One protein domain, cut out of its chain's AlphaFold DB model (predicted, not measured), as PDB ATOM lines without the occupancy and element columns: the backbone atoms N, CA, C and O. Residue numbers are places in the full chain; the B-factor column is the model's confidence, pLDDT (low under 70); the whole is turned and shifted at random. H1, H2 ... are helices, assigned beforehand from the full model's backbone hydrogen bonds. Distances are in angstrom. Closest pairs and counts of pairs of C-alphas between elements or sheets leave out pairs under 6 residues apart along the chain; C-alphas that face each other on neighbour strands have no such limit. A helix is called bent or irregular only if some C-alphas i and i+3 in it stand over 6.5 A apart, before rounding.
ATOM      1  N   PHE A 368      36.123 -26.799   0.807       97.44
ATOM      2  CA  PHE A 368      34.722 -26.375   0.748       97.44
ATOM      3  C   PHE A 368      34.541 -24.849   0.789       97.44
ATOM      4  O   PHE A 368      33.753 -24.291   0.027       97.44
ATOM      5  N   PHE A 369      35.276 -24.157   1.664       97.31
ATOM      6  CA  PHE A 369      35.183 -22.699   1.770       97.31
ATOM      7  C   PHE A 369      36.030 -21.970   0.720       97.31
ATOM      8  O   PHE A 369      35.584 -20.969   0.169       97.31
ATOM      9  N   ILE A 370      37.244 -22.434   0.417       96.12
ATOM     10  CA  ILE A 370      38.131 -21.731  -0.523       96.12
ATOM     11  C   ILE A 370      37.573 -21.780  -1.948       96.12
ATOM     12  O   ILE A 370      37.627 -20.772  -2.650       96.12
ATOM     13  N   GLU A 371      37.006 -22.913  -2.365       94.94
ATOM     14  CA  GLU A 371      36.454 -23.094  -3.713       94.94
ATOM     15  C   GLU A 371      35.297 -22.130  -4.006       94.94
ATOM     16  O   GLU A 371      35.235 -21.532  -5.079       94.94
ATOM     17  N   ALA A 372      34.406 -21.922  -3.035       95.25
ATOM     18  CA  ALA A 372      33.232 -21.068  -3.199       95.25
ATOM     19  C   ALA A 372      33.489 -19.580  -2.884       95.25
ATOM     20  O   ALA A 372      32.605 -18.751  -3.112       95.25
ATOM     21  N   ALA A 373      34.672 -19.223  -2.368       94.94
ATOM     22  CA  ALA A 373      34.945 -17.907  -1.788       94.94
ATOM     23  C   ALA A 373      34.664 -16.741  -2.750       94.94
ATOM     24  O   ALA A 373      33.939 -15.820  -2.383       94.94
ATOM     25  N   ASP A 374      35.186 -16.786  -3.981       93.12
ATOM     26  CA  ASP A 374      35.039 -15.677  -4.938       93.12
ATOM     27  C   ASP A 374      33.589 -15.486  -5.383       93.12
ATOM     28  O   ASP A 374      33.085 -14.363  -5.392       93.12
ATOM     29  N   SER A 375      32.888 -16.586  -5.678       93.62
ATOM     30  CA  SER A 375      31.478 -16.535  -6.070       93.62
ATOM     31  C   SER A 375      30.595 -16.000  -4.938       93.62
ATOM     32  O   SER A 375      29.781 -15.105  -5.168       93.62
ATOM     33  N   MET A 376      30.784 -16.487  -3.705       95.06
ATOM     34  CA  MET A 376      30.023 -16.015  -2.539       95.06
ATOM     35  C   MET A 376      30.340 -14.556  -2.206       95.06
ATOM     36  O   MET A 376      29.446 -13.786  -1.868       95.06
ATOM     37  N   SER A 377      31.607 -14.161  -2.324       94.75
ATOM     38  CA  SER A 377      32.066 -12.798  -2.067       94.75
ATOM     39  C   SER A 377      31.461 -11.803  -3.050       94.75
ATOM     40  O   SER A 377      30.971 -10.751  -2.643       94.75
ATOM     41  N   HIS A 378      31.495 -12.136  -4.340       92.50
ATOM     42  CA  HIS A 378      30.942 -11.300  -5.396       92.50
ATOM     43  C   HIS A 378      29.433 -11.112  -5.210       92.50
ATOM     44  O   HIS A 378      28.987  -9.975  -5.063       92.50
ATOM     45  N   ARG A 379      28.681 -12.214  -5.083       91.31
ATOM     46  CA  ARG A 379      27.223 -12.184  -4.889       91.31
ATOM     47  C   ARG A 379      26.808 -11.429  -3.630       91.31
ATOM     48  O   ARG A 379      25.869 -10.642  -3.669       91.31
ATOM     49  N   LEU A 380      27.524 -11.612  -2.518       90.81
ATOM     50  CA  LEU A 380      27.205 -10.910  -1.275       90.81
ATOM     51  C   LEU A 380      27.400  -9.397  -1.418       90.81
ATOM     52  O   LEU A 380      26.535  -8.624  -1.013       90.81
ATOM     53  N   ASN A 381      28.523  -8.968  -1.996       89.88
ATOM     54  CA  ASN A 381      28.796  -7.546  -2.197       89.88
ATOM     55  C   ASN A 381      27.798  -6.912  -3.176       89.88
ATOM     56  O   ASN A 381      27.334  -5.801  -2.922       89.88
ATOM     57  N   GLU A 382      27.437  -7.611  -4.256       86.75
ATOM     58  CA  GLU A 382      26.390  -7.164  -5.180       86.75
ATOM     59  C   GLU A 382      25.035  -7.036  -4.480       86.75
ATOM     60  O   GLU A 382      24.372  -6.013  -4.625       86.75
ATOM     61  N   ASN A 383      24.652  -8.015  -3.654       84.62
ATOM     62  CA  ASN A 383      23.405  -7.971  -2.895       84.62
ATOM     63  C   ASN A 383      23.337  -6.744  -1.968       84.62
ATOM     64  O   ASN A 383      22.338  -6.027  -1.972       84.62
ATOM     65  N   PHE A 384      24.413  -6.440  -1.233       81.44
ATOM     66  CA  PHE A 384      24.458  -5.238  -0.397       81.44
ATOM     67  C   PHE A 384      24.453  -3.947  -1.228       81.44
ATOM     68  O   PHE A 384      23.712  -3.027  -0.886       81.44
ATOM     69  N   ALA A 385      25.174  -3.890  -2.350       79.19
ATOM     70  CA  ALA A 385      25.169  -2.725  -3.238       79.19
ATOM     71  C   ALA A 385      23.800  -2.478  -3.909       79.19
ATOM     72  O   ALA A 385      23.441  -1.334  -4.193       79.19
ATOM     73  N   LEU A 386      23.026  -3.536  -4.167       72.88
ATOM     74  CA  LEU A 386      21.649  -3.445  -4.659       72.88
ATOM     75  C   LEU A 386      20.663  -3.133  -3.533       72.88
ATOM     76  O   LEU A 386      19.710  -2.399  -3.748       72.88
ATOM     77  N   SER A 387      20.900  -3.590  -2.303       66.56
ATOM     78  CA  SER A 387      20.058  -3.202  -1.164       66.56
ATOM     79  C   SER A 387      20.051  -1.683  -0.917       66.56
ATOM     80  O   SER A 387      19.097  -1.155  -0.346       66.56
ATOM     81  N   THR A 388      21.076  -0.961  -1.396       57.84
ATOM     82  CA  THR A 388      21.154   0.507  -1.345       57.84
ATOM     83  C   THR A 388      20.626   1.210  -2.604       57.84
ATOM     84  O   THR A 388      20.454   2.432  -2.589       57.84
ATOM     85  N   LYS A 389      20.301   0.473  -3.679       52.03
ATOM     86  CA  LYS A 389      19.837   1.000  -4.975       52.03
ATOM     87  C   LYS A 389      18.536   0.325  -5.411       52.03
ATOM     88  O   LYS A 389      18.478  -0.878  -5.607       52.03
ATOM     89  N   ALA A 390      17.481   1.104  -5.636       40.97
ATOM     90  CA  ALA A 390      16.182   0.604  -6.096       40.97
ATOM     91  C   ALA A 390      16.222   0.101  -7.559       40.97
ATOM     92  O   ALA A 390      15.656   0.734  -8.451       40.97
ATOM     93  N   THR A 391      16.937  -0.987  -7.860       43.56
ATOM     94  CA  THR A 391      17.015  -1.526  -9.226       43.56
ATOM     95  C   THR A 391      17.251  -3.038  -9.246       43.56
ATOM     96  O   THR A 391      18.179  -3.547  -8.632       43.56
ATOM     97  N   LEU A 392      16.396  -3.753  -9.983       40.53
ATOM     98  CA  LEU A 392      16.499  -5.184 -10.280       40.53
ATOM     99  C   LEU A 392      17.392  -5.380 -11.512       40.53
ATOM    100  O   LEU A 392      16.929  -5.183 -12.635       40.53
ATOM    101  N   THR A 393      18.649  -5.780 -11.328       40.16
ATOM    102  CA  THR A 393      19.491  -6.269 -12.434       40.16
ATOM    103  C   THR A 393      20.317  -7.469 -11.991       40.16
ATOM    104  O   THR A 393      21.170  -7.335 -11.121       40.16
ATOM    105  N   GLY A 394      20.073  -8.621 -12.616       49.47
ATOM    106  CA  GLY A 394      20.833  -9.857 -12.433       49.47
ATOM    107  C   GLY A 394      20.056 -11.073 -12.948       49.47
ATOM    108  O   GLY A 394      18.832 -11.104 -12.865       49.47
ATOM    109  N   ASN A 395      20.757 -12.077 -13.486       47.16
ATOM    110  CA  ASN A 395      20.149 -13.347 -13.929       47.16
ATOM    111  C   ASN A 395      19.841 -14.309 -12.759       47.16
ATOM    112  O   ASN A 395      19.266 -15.372 -12.978       47.16
ATOM    113  N   ALA A 396      20.224 -13.944 -11.531       53.22
ATOM    114  CA  ALA A 396      19.886 -14.636 -10.294       53.22
ATOM    115  C   ALA A 396      19.151 -13.660  -9.363       53.22
ATOM    116  O   ALA A 396      19.581 -12.521  -9.184       53.22
ATOM    117  N   PHE A 397      18.031 -14.101  -8.794       56.50
ATOM    118  CA  PHE A 397      17.271 -13.328  -7.817       56.50
ATOM    119  C   PHE A 397      17.841 -13.601  -6.419       56.50
ATOM    120  O   PHE A 397      17.453 -14.570  -5.772       56.50
ATOM    121  N   ASP A 398      18.792 -12.774  -5.984       68.19
ATOM    122  CA  ASP A 398      19.356 -12.841  -4.632       68.19
ATOM    123  C   ASP A 398      18.550 -11.926  -3.695       68.19
ATOM    124  O   ASP A 398      18.639 -10.700  -3.762       68.19
ATOM    125  N   ASP A 399      17.755 -12.529  -2.815       71.06
ATOM    126  CA  ASP A 399      16.957 -11.854  -1.788       71.06
ATOM    127  C   ASP A 399      17.664 -11.832  -0.414       71.06
ATOM    128  O   ASP A 399      18.817 -12.246  -0.265       71.06
ATOM    129  N   ALA A 400      16.976 -11.347   0.625       74.94
ATOM    130  CA  ALA A 400      17.523 -11.306   1.983       74.94
ATOM    131  C   ALA A 400      17.885 -12.703   2.531       74.94
ATOM    132  O   ALA A 400      18.856 -12.839   3.276       74.94
ATOM    133  N   ALA A 401      17.137 -13.745   2.153       78.62
ATOM    134  CA  ALA A 401      17.425 -15.114   2.575       78.62
ATOM    135  C   ALA A 401      18.726 -15.629   1.938       78.62
ATOM    136  O   ALA A 401      19.557 -16.240   2.614       78.62
ATOM    137  N   SER A 402      18.939 -15.312   0.661       84.00
ATOM    138  CA  SER A 402      20.170 -15.625  -0.070       84.00
ATOM    139  C   SER A 402      21.386 -14.934   0.560       84.00
ATOM    140  O   SER A 402      22.427 -15.564   0.767       84.00
ATOM    141  N   ALA A 403      21.243 -13.664   0.950       85.38
ATOM    142  CA  ALA A 403      22.288 -12.906   1.633       85.38
ATOM    143  C   ALA A 403      22.617 -13.448   3.036       85.38
ATOM    144  O   ALA A 403      23.793 -13.557   3.386       85.38
ATOM    145  N   GLU A 404      21.616 -13.855   3.823       85.06
ATOM    146  CA  GLU A 404      21.844 -14.523   5.114       85.06
ATOM    147  C   GLU A 404      22.593 -15.854   4.924       85.06
ATOM    148  O   GLU A 404      23.523 -16.157   5.674       85.06
ATOM    149  N   GLY A 405      22.262 -16.627   3.883       88.25
ATOM    150  CA  GLY A 405      23.004 -17.835   3.506       88.25
ATOM    151  C   GLY A 405      24.486 -17.558   3.225       88.25
ATOM    152  O   GLY A 405      25.364 -18.231   3.770       88.25
ATOM    153  N   MET A 406      24.774 -16.517   2.442       92.69
ATOM    154  CA  MET A 406      26.140 -16.080   2.134       92.69
ATOM    155  C   MET A 406      26.886 -15.541   3.368       92.69
ATOM    156  O   MET A 406      28.064 -15.840   3.563       92.69
ATOM    157  N   LEU A 407      26.220 -14.805   4.263       91.44
ATOM    158  CA  LEU A 407      26.820 -14.394   5.539       91.44
ATOM    159  C   LEU A 407      27.159 -15.598   6.416       91.44
ATOM    160  O   LEU A 407      28.234 -15.645   7.016       91.44
ATOM    161  N   ASN A 408      26.271 -16.591   6.474       91.12
ATOM    162  CA  ASN A 408      26.510 -17.822   7.220       91.12
ATOM    163  C   ASN A 408      27.705 -18.604   6.668       91.12
ATOM    164  O   ASN A 408      28.477 -19.146   7.459       91.12
ATOM    165  N   PHE A 409      27.912 -18.600   5.349       94.62
ATOM    166  CA  PHE A 409      29.121 -19.140   4.729       94.62
ATOM    167  C   PHE A 409      30.391 -18.462   5.271       94.62
ATOM    168  O   PHE A 409      31.278 -19.150   5.779       94.62
ATOM    169  N   PHE A 410      30.464 -17.124   5.269       94.88
ATOM    170  CA  PHE A 410      31.642 -16.407   5.779       94.88
ATOM    171  C   PHE A 410      31.832 -16.551   7.292       94.88
ATOM    172  O   PHE A 410      32.963 -16.717   7.749       94.88
ATOM    173  N   ARG A 411      30.748 -16.544   8.081       92.31
ATOM    174  CA  ARG A 411      30.807 -16.789   9.533       92.31
ATOM    175  C   ARG A 411      31.377 -18.174   9.839       92.31
ATOM    176  O   ARG A 411      32.243 -18.293  10.702       92.31
ATOM    177  N   LYS A 412      30.935 -19.210   9.119       92.81
ATOM    178  CA  LYS A 412      31.441 -20.580   9.287       92.81
ATOM    179  C   LYS A 412      32.891 -20.708   8.826       92.81
ATOM    180  O   LYS A 412      33.693 -21.253   9.576       92.81
ATOM    181  N   GLY A 413      33.236 -20.148   7.664       94.31
ATOM    182  CA  GLY A 413      34.605 -20.149   7.141       94.31
ATOM    183  C   GLY A 413      35.599 -19.441   8.069       94.31
ATOM    184  O   GLY A 413      36.717 -19.913   8.263       94.31
ATOM    185  N   LEU A 414      35.182 -18.348   8.711       92.38
ATOM    186  CA  LEU A 414      35.962 -17.687   9.757       92.38
ATOM    187  C   LEU A 414      36.057 -18.552  11.024       92.38
ATOM    188  O   LEU A 414      37.131 -18.704  11.600       92.38
ATOM    189  N   GLY A 415      34.939 -19.147  11.445       89.69
ATOM    190  CA  GLY A 415      34.848 -19.952  12.661       89.69
ATOM    191  C   GLY A 415      35.673 -21.241  12.658       89.69
ATOM    192  O   GLY A 415      36.142 -21.659  13.718       89.69
ATOM    193  N   CYS A 416      35.883 -21.840  11.483       90.75
ATOM    194  CA  CYS A 416      36.738 -23.016  11.291       90.75
ATOM    195  C   CYS A 416      38.181 -22.676  10.866       90.75
ATOM    196  O   CYS A 416      39.019 -23.570  10.712       90.75
ATOM    197  N   GLY A 417      38.491 -21.390  10.661       90.50
ATOM    198  CA  GLY A 417      39.809 -20.924  10.227       90.50
ATOM    199  C   GLY A 417      40.123 -21.160   8.746       90.50
ATOM    200  O   GLY A 417      41.292 -21.112   8.365       90.50
ATOM    201  N   ALA A 418      39.116 -21.408   7.901       93.31
ATOM    202  CA  ALA A 418      39.303 -21.384   6.451       93.31
ATOM    203  C   ALA A 418      39.696 -19.981   5.963       93.31
ATOM    204  O   ALA A 418      40.554 -19.854   5.084       93.31
ATOM    205  N   PHE A 419      39.135 -18.946   6.600       93.88
ATOM    206  CA  PHE A 419      39.475 -17.542   6.381       93.88
ATOM    207  C   PHE A 419      39.993 -16.885   7.659       93.88
ATOM    208  O   PHE A 419      39.479 -17.137   8.748       93.88
ATOM    209  N   ASP A 420      40.958 -15.981   7.520       91.44
ATOM    210  CA  ASP A 420      41.340 -15.042   8.567       91.44
ATOM    211  C   ASP A 420      40.629 -13.678   8.420       91.44
ATOM    212  O   ASP A 420      39.982 -13.365   7.417       91.44
ATOM    213  N   GLY A 421      40.746 -12.822   9.439       90.69
ATOM    214  CA  GLY A 421      40.097 -11.506   9.425       90.69
ATOM    215  C   GLY A 421      40.602 -10.555   8.328       90.69
ATOM    216  O   GLY A 421      39.864  -9.655   7.919       90.69
ATOM    217  N   LYS A 422      41.835 -10.733   7.831       91.19
ATOM    218  CA  LYS A 422      42.391  -9.945   6.718       91.19
ATOM    219  C   LYS A 422      41.830 -10.432   5.385       91.19
ATOM    220  O   LYS A 422      41.509  -9.597   4.543       91.19
ATOM    221  N   GLU A 423      41.711 -11.744   5.203       92.25
ATOM    222  CA  GLU A 423      41.066 -12.391   4.060       92.25
ATOM    223  C   GLU A 423      39.598 -11.943   3.972       92.25
ATOM    224  O   GLU A 423      39.194 -11.411   2.937       92.25
ATOM    225  N   ILE A 424      38.834 -12.018   5.071       93.50
ATOM    226  CA  ILE A 424      37.440 -11.537   5.138       93.50
ATOM    227  C   ILE A 424      37.323 -10.072   4.707       93.50
ATOM    228  O   ILE A 424      36.525  -9.754   3.831       93.50
ATOM    229  N   LYS A 425      38.162  -9.186   5.257       91.38
ATOM    230  CA  LYS A 425      38.127  -7.748   4.941       91.38
ATOM    231  C   LYS A 425      38.441  -7.437   3.469       91.38
ATOM    232  O   LYS A 425      38.076  -6.370   2.985       91.38
ATOM    233  N   LYS A 426      39.171  -8.319   2.776       91.69
ATOM    234  CA  LYS A 426      39.451  -8.186   1.337       91.69
ATOM    235  C   LYS A 426      38.311  -8.711   0.473       91.69
ATOM    236  O   LYS A 426      38.110  -8.187  -0.614       91.69
ATOM    237  N   MET A 427      37.617  -9.748   0.935       93.56
ATOM    238  CA  MET A 427      36.517 -10.368   0.201       93.56
ATOM    239  C   MET A 427      35.249  -9.514   0.293       93.56
ATOM    240  O   MET A 427      34.659  -9.159  -0.723       93.56
ATOM    241  N   ILE A 428      34.846  -9.111   1.496       92.88
ATOM    242  CA  ILE A 428      33.526  -8.510   1.718       92.88
ATOM    243  C   ILE A 428      33.599  -7.147   2.414       92.88
ATOM    244  O   ILE A 428      34.596  -6.795   3.043       92.88
ATOM    245  N   ALA A 429      32.502  -6.389   2.360       88.06
ATOM    246  CA  ALA A 429      32.394  -5.045   2.945       88.06
ATOM    247  C   ALA A 429      32.455  -4.979   4.495       88.06
ATOM    248  O   ALA A 429      32.406  -3.886   5.082       88.06
ATOM    249  N   PHE A 430      32.551  -6.127   5.172       90.12
ATOM    250  CA  PHE A 430      32.474  -6.247   6.629       90.12
ATOM    251  C   PHE A 430      33.750  -6.832   7.234       90.12
ATOM    252  O   PHE A 430      34.444  -7.640   6.620       90.12
ATOM    253  N   SER A 431      34.061  -6.436   8.468       90.44
ATOM    254  CA  SER A 431      35.131  -7.061   9.247       90.44
ATOM    255  C   SER A 431      34.672  -8.364   9.914       90.44
ATOM    256  O   SER A 431      33.480  -8.611  10.092       90.44
ATOM    257  N   ALA A 432      35.633  -9.176  10.359       88.56
ATOM    258  CA  ALA A 432      35.378 -10.357  11.189       88.56
ATOM    259  C   ALA A 432      34.571 -10.035  12.468       88.56
ATOM    260  O   ALA A 432      33.635 -10.757  12.828       88.56
ATOM    261  N   ASP A 433      34.884  -8.916  13.128       87.56
ATOM    262  CA  ASP A 433      34.159  -8.465  14.322       87.56
ATOM    263  C   ASP A 433      32.716  -8.066  13.998       87.56
ATOM    264  O   ASP A 433      31.807  -8.329  14.782       87.56
ATOM    265  N   GLU A 434      32.488  -7.439  12.841       89.44
ATOM    266  CA  GLU A 434      31.145  -7.073  12.383       89.44
ATOM    267  C   GLU A 434      30.324  -8.334  12.064       89.44
ATOM    268  O   GLU A 434      29.214  -8.474  12.575       89.44
ATOM    269  N   LEU A 435      30.892  -9.297  11.324       88.06
ATOM    270  CA  LEU A 435      30.231 -10.568  10.988       88.06
ATOM    271  C   LEU A 435      29.788 -11.377  12.213       88.06
ATOM    272  O   LEU A 435      28.740 -12.023  12.181       88.06
ATOM    273  N   SER A 436      30.599 -11.369  13.271       81.25
ATOM    274  CA  SER A 436      30.321 -12.092  14.521       81.25
ATOM    275  C   SER A 436      29.356 -11.369  15.452       81.25
ATOM    276  O   SER A 436      28.786 -11.985  16.351       81.25
ATOM    277  N   SER A 437      29.190 -10.063  15.265       82.44
ATOM    278  CA  SER A 437      28.457  -9.213  16.197       82.44
ATOM    279  C   SER A 437      27.041  -8.883  15.760       82.44
ATOM    280  O   SER A 437      26.240  -8.516  16.615       82.44
ATOM    281  N   PHE A 438      26.767  -8.936  14.460       81.88
ATOM    282  CA  PHE A 438      25.572  -8.341  13.878       81.88
ATOM    283  C   PHE A 438      24.789  -9.353  13.044       81.88
ATOM    284  O   PHE A 438      25.363 -10.176  12.326       81.88
ATOM    285  N   SER A 439      23.467  -9.267  13.139       81.81
ATOM    286  CA  SER A 439      22.507  -9.902  12.235       81.81
ATOM    287  C   SER A 439      22.579  -9.292  10.831       81.81
ATOM    288  O   SER A 439      23.149  -8.217  10.642       81.81
ATOM    289  N   PHE A 440      21.974  -9.945   9.833       81.25
ATOM    290  CA  PHE A 440      21.888  -9.379   8.483       81.25
ATOM    291  C   PHE A 440      21.243  -7.988   8.464       81.25
ATOM    292  O   PHE A 440      21.783  -7.079   7.840       81.25
ATOM    293  N   ALA A 441      20.141  -7.792   9.195       78.50
ATOM    294  CA  ALA A 441      19.454  -6.502   9.249       78.50
ATOM    295  C   ALA A 441      20.359  -5.385   9.804       78.50
ATOM    296  O   ALA A 441      20.407  -4.286   9.251       78.50
ATOM    297  N   GLU A 442      21.125  -5.679  10.859       83.00
ATOM    298  CA  GLU A 442      22.092  -4.740  11.438       83.00
ATOM    299  C   GLU A 442      23.266  -4.471  10.482       83.00
ATOM    300  O   GLU A 442      23.697  -3.325  10.341       83.00
ATOM    301  N   LEU A 443      23.758  -5.495   9.773       85.00
ATOM    302  CA  LEU A 443      24.811  -5.341   8.763       85.00
ATOM    303  C   LEU A 443      24.344  -4.501   7.565       85.00
ATOM    304  O   LEU A 443      25.116  -3.680   7.071       85.00
ATOM    305  N   ALA A 444      23.090  -4.646   7.135       82.62
ATOM    306  CA  ALA A 444      22.499  -3.833   6.071       82.62
ATOM    307  C   ALA A 444      22.413  -2.358   6.465       82.62
ATOM    308  O   ALA A 444      22.847  -1.486   5.710       82.62
ATOM    309  N   GLN A 445      21.949  -2.066   7.682       81.56
ATOM    310  CA  GLN A 445      21.938  -0.699   8.207       81.56
ATOM    311  C   GLN A 445      23.354  -0.115   8.304       81.56
ATOM    312  O   GLN A 445      23.595   1.010   7.859       81.56
ATOM    313  N   LEU A 446      24.305  -0.894   8.825       83.19
ATOM    314  CA  LEU A 446      25.707  -0.493   8.920       83.19
ATOM    315  C   LEU A 446      26.311  -0.196   7.538       83.19
ATOM    316  O   LEU A 446      27.073   0.761   7.392       83.19
ATOM    317  N   HIS A 447      25.977  -0.995   6.523       83.38
ATOM    318  CA  HIS A 447      26.443  -0.796   5.151       83.38
ATOM    319  C   HIS A 447      25.930   0.526   4.562       83.38
ATOM    320  O   HIS A 447      26.733   1.342   4.109       83.38
ATOM    321  N   VAL A 448      24.626   0.805   4.683       79.00
ATOM    322  CA  VAL A 448      24.018   2.078   4.243       79.00
ATOM    323  C   VAL A 448      24.684   3.283   4.918       79.00
ATOM    324  O   VAL A 448      24.934   4.304   4.276       79.00
ATOM    325  N   GLN A 449      24.993   3.188   6.213       77.44
ATOM    326  CA  GLN A 449      25.666   4.267   6.940       77.44
ATOM    327  C   GLN A 449      27.122   4.482   6.487       77.44
ATOM    328  O   GLN A 449      27.578   5.628   6.424       77.44
ATOM    329  N   LYS A 450      27.848   3.405   6.148       79.62
ATOM    330  CA  LYS A 450      29.213   3.481   5.595       79.62
ATOM    331  C   LYS A 450      29.229   4.194   4.239       79.62
ATOM    332  O   LYS A 450      30.095   5.041   4.033       79.62
ATOM    333  N   GLU A 451      28.265   3.917   3.356       74.00
ATOM    334  CA  GLU A 451      28.168   4.577   2.041       74.00
ATOM    335  C   GLU A 451      27.838   6.076   2.143       74.00
ATOM    336  O   GLU A 451      28.326   6.873   1.346       74.00
ATOM    337  N   LYS A 452      27.074   6.495   3.162       68.69
ATOM    338  CA  LYS A 452      26.711   7.908   3.394       68.69
ATOM    339  C   LYS A 452      27.796   8.744   4.104       68.69
ATOM    340  O   LYS A 452      27.533   9.886   4.469       68.69
ATOM    341  N   GLY A 453      29.008   8.210   4.312       57.78
ATOM    342  CA  GLY A 453      30.164   8.955   4.843       57.78
ATOM    343  C   GLY A 453      30.234   9.107   6.374       57.78
ATOM    344  O   GLY A 453      31.104   9.812   6.883       57.78
ATOM    345  N   GLY A 454      29.370   8.431   7.138       54.84
ATOM    346  CA  GLY A 454      29.244   8.585   8.594       54.84
ATOM    347  C   GLY A 454      30.035   7.579   9.440       54.84
ATOM    348  O   GLY A 454      29.493   7.054  10.408       54.84
ATOM    349  N   ILE A 455      31.296   7.264   9.116       53.00
ATOM    350  CA  ILE A 455      32.029   6.139   9.751       53.00
ATOM    351  C   ILE A 455      32.177   6.296  11.283       53.00
ATOM    352  O   ILE A 455      32.099   5.306  12.017       53.00
ATOM    353  N   ALA A 456      32.381   7.521  11.781       52.00
ATOM    354  CA  ALA A 456      32.562   7.792  13.212       52.00
ATOM    355  C   ALA A 456      31.235   7.825  13.997       52.00
ATOM    356  O   ALA A 456      31.173   7.291  15.104       52.00
ATOM    357  N   ALA A 457      30.172   8.382  13.404       49.75
ATOM    358  CA  ALA A 457      28.836   8.427  14.002       49.75
ATOM    359  C   ALA A 457      28.200   7.027  14.063       49.75
ATOM    360  O   ALA A 457      27.756   6.608  15.128       49.75
ATOM    361  N   ALA A 458      28.309   6.247  12.977       51.59
ATOM    362  CA  ALA A 458      27.814   4.872  12.888       51.59
ATOM    363  C   ALA A 458      28.407   3.965  13.977       51.59
ATOM    364  O   ALA A 458      27.694   3.275  14.700       51.59
ATOM    365  N   ARG A 459      29.732   3.992  14.168       55.00
ATOM    366  CA  ARG A 459      30.394   3.169  15.197       55.00
ATOM    367  C   ARG A 459      30.047   3.588  16.629       55.00
ATOM    368  O   ARG A 459      30.094   2.740  17.520       55.00
ATOM    369  N   SER A 460      29.742   4.868  16.851       55.38
ATOM    370  CA  SER A 460      29.335   5.400  18.155       55.38
ATOM    371  C   SER A 460      27.892   5.018  18.484       55.38
ATOM    372  O   SER A 460      27.653   4.427  19.534       55.38
ATOM    373  N   GLU A 461      26.952   5.255  17.566       56.28
ATOM    374  CA  GLU A 461      25.540   4.883  17.730       56.28
ATOM    375  C   GLU A 461      25.362   3.368  17.890       56.28
ATOM    376  O   GLU A 461      24.645   2.923  18.783       56.28
ATOM    377  N   PHE A 462      26.091   2.548  17.123       57.66
ATOM    378  CA  PHE A 462      26.000   1.089  17.242       57.66
ATOM    379  C   PHE A 462      26.635   0.529  18.521       57.66
ATOM    380  O   PHE A 462      26.211  -0.526  18.990       57.66
ATOM    381  N   LYS A 463      27.624   1.207  19.125       58.19
ATOM    382  CA  LYS A 463      28.111   0.843  20.470       58.19
ATOM    383  C   LYS A 463      27.030   1.077  21.527       58.19
ATOM    384  O   LYS A 463      26.888   0.237  22.416       58.19
ATOM    385  N   THR A 464      26.265   2.159  21.398       56.31
ATOM    386  CA  THR A 464      25.115   2.469  22.260       56.31
ATOM    387  C   THR A 464      23.985   1.457  22.051       56.31
ATOM    388  O   THR A 464      23.511   0.872  23.021       56.31
ATOM    389  N   LEU A 465      23.659   1.116  20.799       49.72
ATOM    390  CA  LEU A 465      22.656   0.095  20.470       49.72
ATOM    391  C   LEU A 465      23.045  -1.296  21.007       49.72
ATOM    392  O   LEU A 465      22.218  -2.020  21.556       49.72
ATOM    393  N   LYS A 466      24.335  -1.665  20.927       53.16
ATOM    394  CA  LYS A 466      24.872  -2.897  21.537       53.16
ATOM    395  C   LYS A 466      24.707  -2.912  23.054       53.16
ATOM    396  O   LYS A 466      24.508  -3.984  23.623       53.16
ATOM    397  N   PHE A 467      24.846  -1.762  23.710       53.75
ATOM    398  CA  PHE A 467      24.652  -1.635  25.152       53.75
ATOM    399  C   PHE A 467      23.172  -1.815  25.519       53.75
ATOM    400  O   PHE A 467      22.857  -2.607  26.403       53.75
ATOM    401  N   GLU A 468      22.263  -1.188  24.775       45.38
ATOM    402  CA  GLU A 468      20.815  -1.293  24.991       45.38
ATOM    403  C   GLU A 468      20.264  -2.696  24.696       45.38
ATOM    404  O   GLU A 468      19.562  -3.266  25.530       45.38
ATOM    405  N   ILE A 469      20.646  -3.324  23.577       46.41
ATOM    406  CA  ILE A 469      20.229  -4.698  23.235       46.41
ATOM    407  C   ILE A 469      20.774  -5.710  24.253       46.41
ATOM    408  O   ILE A 469      20.100  -6.687  24.592       46.41
ATOM    409  N   ARG A 470      21.988  -5.490  24.775       48.59
ATOM    410  CA  ARG A 470      22.566  -6.336  25.828       48.59
ATOM    411  C   ARG A 470      21.796  -6.204  27.146       48.59
ATOM    412  O   ARG A 470      21.600  -7.226  27.800       48.59
ATOM    413  N   ASN A 471      21.319  -5.005  27.483       44.22
ATOM    414  CA  ASN A 471      20.488  -4.767  28.666       44.22
ATOM    415  C   ASN A 471      19.070  -5.354  28.501       44.22
ATOM    416  O   ASN A 471      18.586  -6.054  29.389       44.22
ATOM    417  N   LEU A 472      18.457  -5.221  27.321       37.16
ATOM    418  CA  LEU A 472      17.146  -5.816  27.015       37.16
ATOM    419  C   LEU A 472      17.166  -7.357  27.043       37.16
ATOM    420  O   LEU A 472      16.207  -7.996  27.481       37.16
ATOM    421  N   ARG A 473      18.277  -7.984  26.631       39.72
ATOM    422  CA  ARG A 473      18.478  -9.444  26.744       39.72
ATOM    423  C   ARG A 473      18.789  -9.915  28.169       39.72
ATOM    424  O   ARG A 473      18.631 -11.101  28.451       39.72
ATOM    425  N   SER A 474      19.230  -9.030  29.067       42.66
ATOM    426  CA  SER A 474      19.351  -9.354  30.497       42.66
ATOM    427  C   SER A 474      18.032  -9.220  31.258       42.66
ATOM    428  O   SER A 474      17.835  -9.953  32.222       42.66
ATOM    429  N   GLU A 475      17.120  -8.360  30.798       36.84
ATOM    430  CA  GLU A 475      15.802  -8.130  31.414       36.84
ATOM    431  C   GLU A 475      14.720  -9.128  30.960       36.84
ATOM    432  O   GLU A 475      13.686  -9.257  31.606       36.84
ATOM    433  N   THR A 476      14.963  -9.890  29.887       31.72
ATOM    434  CA  THR A 476      14.039 -10.910  29.348       31.72
ATOM    435  C   THR A 476      14.362 -12.346  29.782       31.72
ATOM    436  O   THR A 476      13.862 -13.304  29.189       31.72
ATOM    437  N   LYS A 477      15.164 -12.535  30.837       32.03
ATOM    438  CA  LYS A 477      15.268 -13.841  31.504       32.03
ATOM    439  C   LYS A 477      14.070 -14.036  32.447       32.03
ATOM    440  O   LYS A 477      13.940 -13.229  33.365       32.03
TER     441      LYS A 477
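What this domain is: This is residues 368 to 477 of the 478 residues of the protein "Phosphoenolpyruvate kinase" of Acidobacteria bacterium (UniProt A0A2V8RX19). Picture a compact body of five helices, H1 to H5, set mostly crosswise to one another, with the longest helix, H6, folding back from H5 in a hairpin and running out as an arm whose far part, with residues 467 to 477, sticks out. In the body H1 and H2 form a helical hairpin, the short helices H3 and H4 pack on it, H5 comes to it with a few of its residues, and the long loop of residues 388 to 399 joins H1 to H2. The printed part has 110 residues, with six named helices in the order H1, H2, H3, H4, H5, H6 and no named strand, and its class is all helix. The whole is compact, with a radius of gyration of the C-alphas of 15.0 A and spans of 43, 36 and 27 A.

How they stand to each other: Start at H6, residues 455 to 475, and look back to H5, residues 440 to 451: they touch, their closest C-alphas being those of Gln 449 and Ala 458, 6.4 A apart. They form a helical hairpin at a shallow tilt of 21 degrees, opposite ways, and H6 touches H5 with residues 455 to 458 alone. From H5 go on to the hub, H2, residues 400 to 415, which touches four other helices. H5 and H2 only just touch, with 3 pairs of C-alphas within 8 A, the closest being Glu 404 and Phe 440 at 6.1 A; they stand about perpendicular, at 89 degrees. H1, residues 368 to 387, forms a helical hairpin with H2 at a steep tilt of 41 degrees, opposite ways; their closest C-alphas, of Phe 369 and Gly 413, are 6.0 A apart. H4, residues 432 to 437, touches H2 at a steep tilt of 62 degrees, opposite ways, with the C-alphas of Arg 411 and Leu 435 closest at 6.4 A. H3, residues 421 to 427, touches H1, the closest C-alphas being those of Ser 377 and Met 427, 5.6 A apart. Among the pairs that stay apart are H1 and H6, H2 and H6, and H3 and H5. In H2, H3, H4, H5 and H6 every pair of O i and N i+4 is within hydrogen-bond range; in H1 it is 13 of 16.

Where its parts are: Find C-alpha 455 of H6 at (32.029, 6.139, 9.751); from there the helix runs 30.6 A to C-alpha 475 at (15.802, -8.130, 31.414). H5, from Phe 440 to Glu 451, is 16.6 A long, and H2, from Ala 400 to Gly 415, is 22.1 A long. Now turn to C-alpha 368 at (34.722, -26.375, 0.748), where H1 begins; it ends at Ser 387, 27.5 A away. H1 is irregular, with C-alphas 371 and 374 7.6 A apart, and has a kink of 46 degrees near residue 375. H3, from Gly 421 to Met 427, measures 10.0 A, and H4, from Ala 432 to Ser 437, measures 8.6 A.

The domain as a whole: Look for the two C-alphas farthest apart at Asn 395 and Glu 475, 45.8 A from each other. The printed part has no cut. The link from H1 to H2, with 12 residues, is long, and the links H2 to H3, H3 to H4, H4 to H5 and H5 to H6 are tight. Without residues 467 to 477, which stand free, the body spans 37 by 34 by 20 A. The mean pLDDT of the printed part is 74.9; in the B-factor column you will find residues 387 to 398 and 452 to 477 under 70, and H6 has a mean of 50.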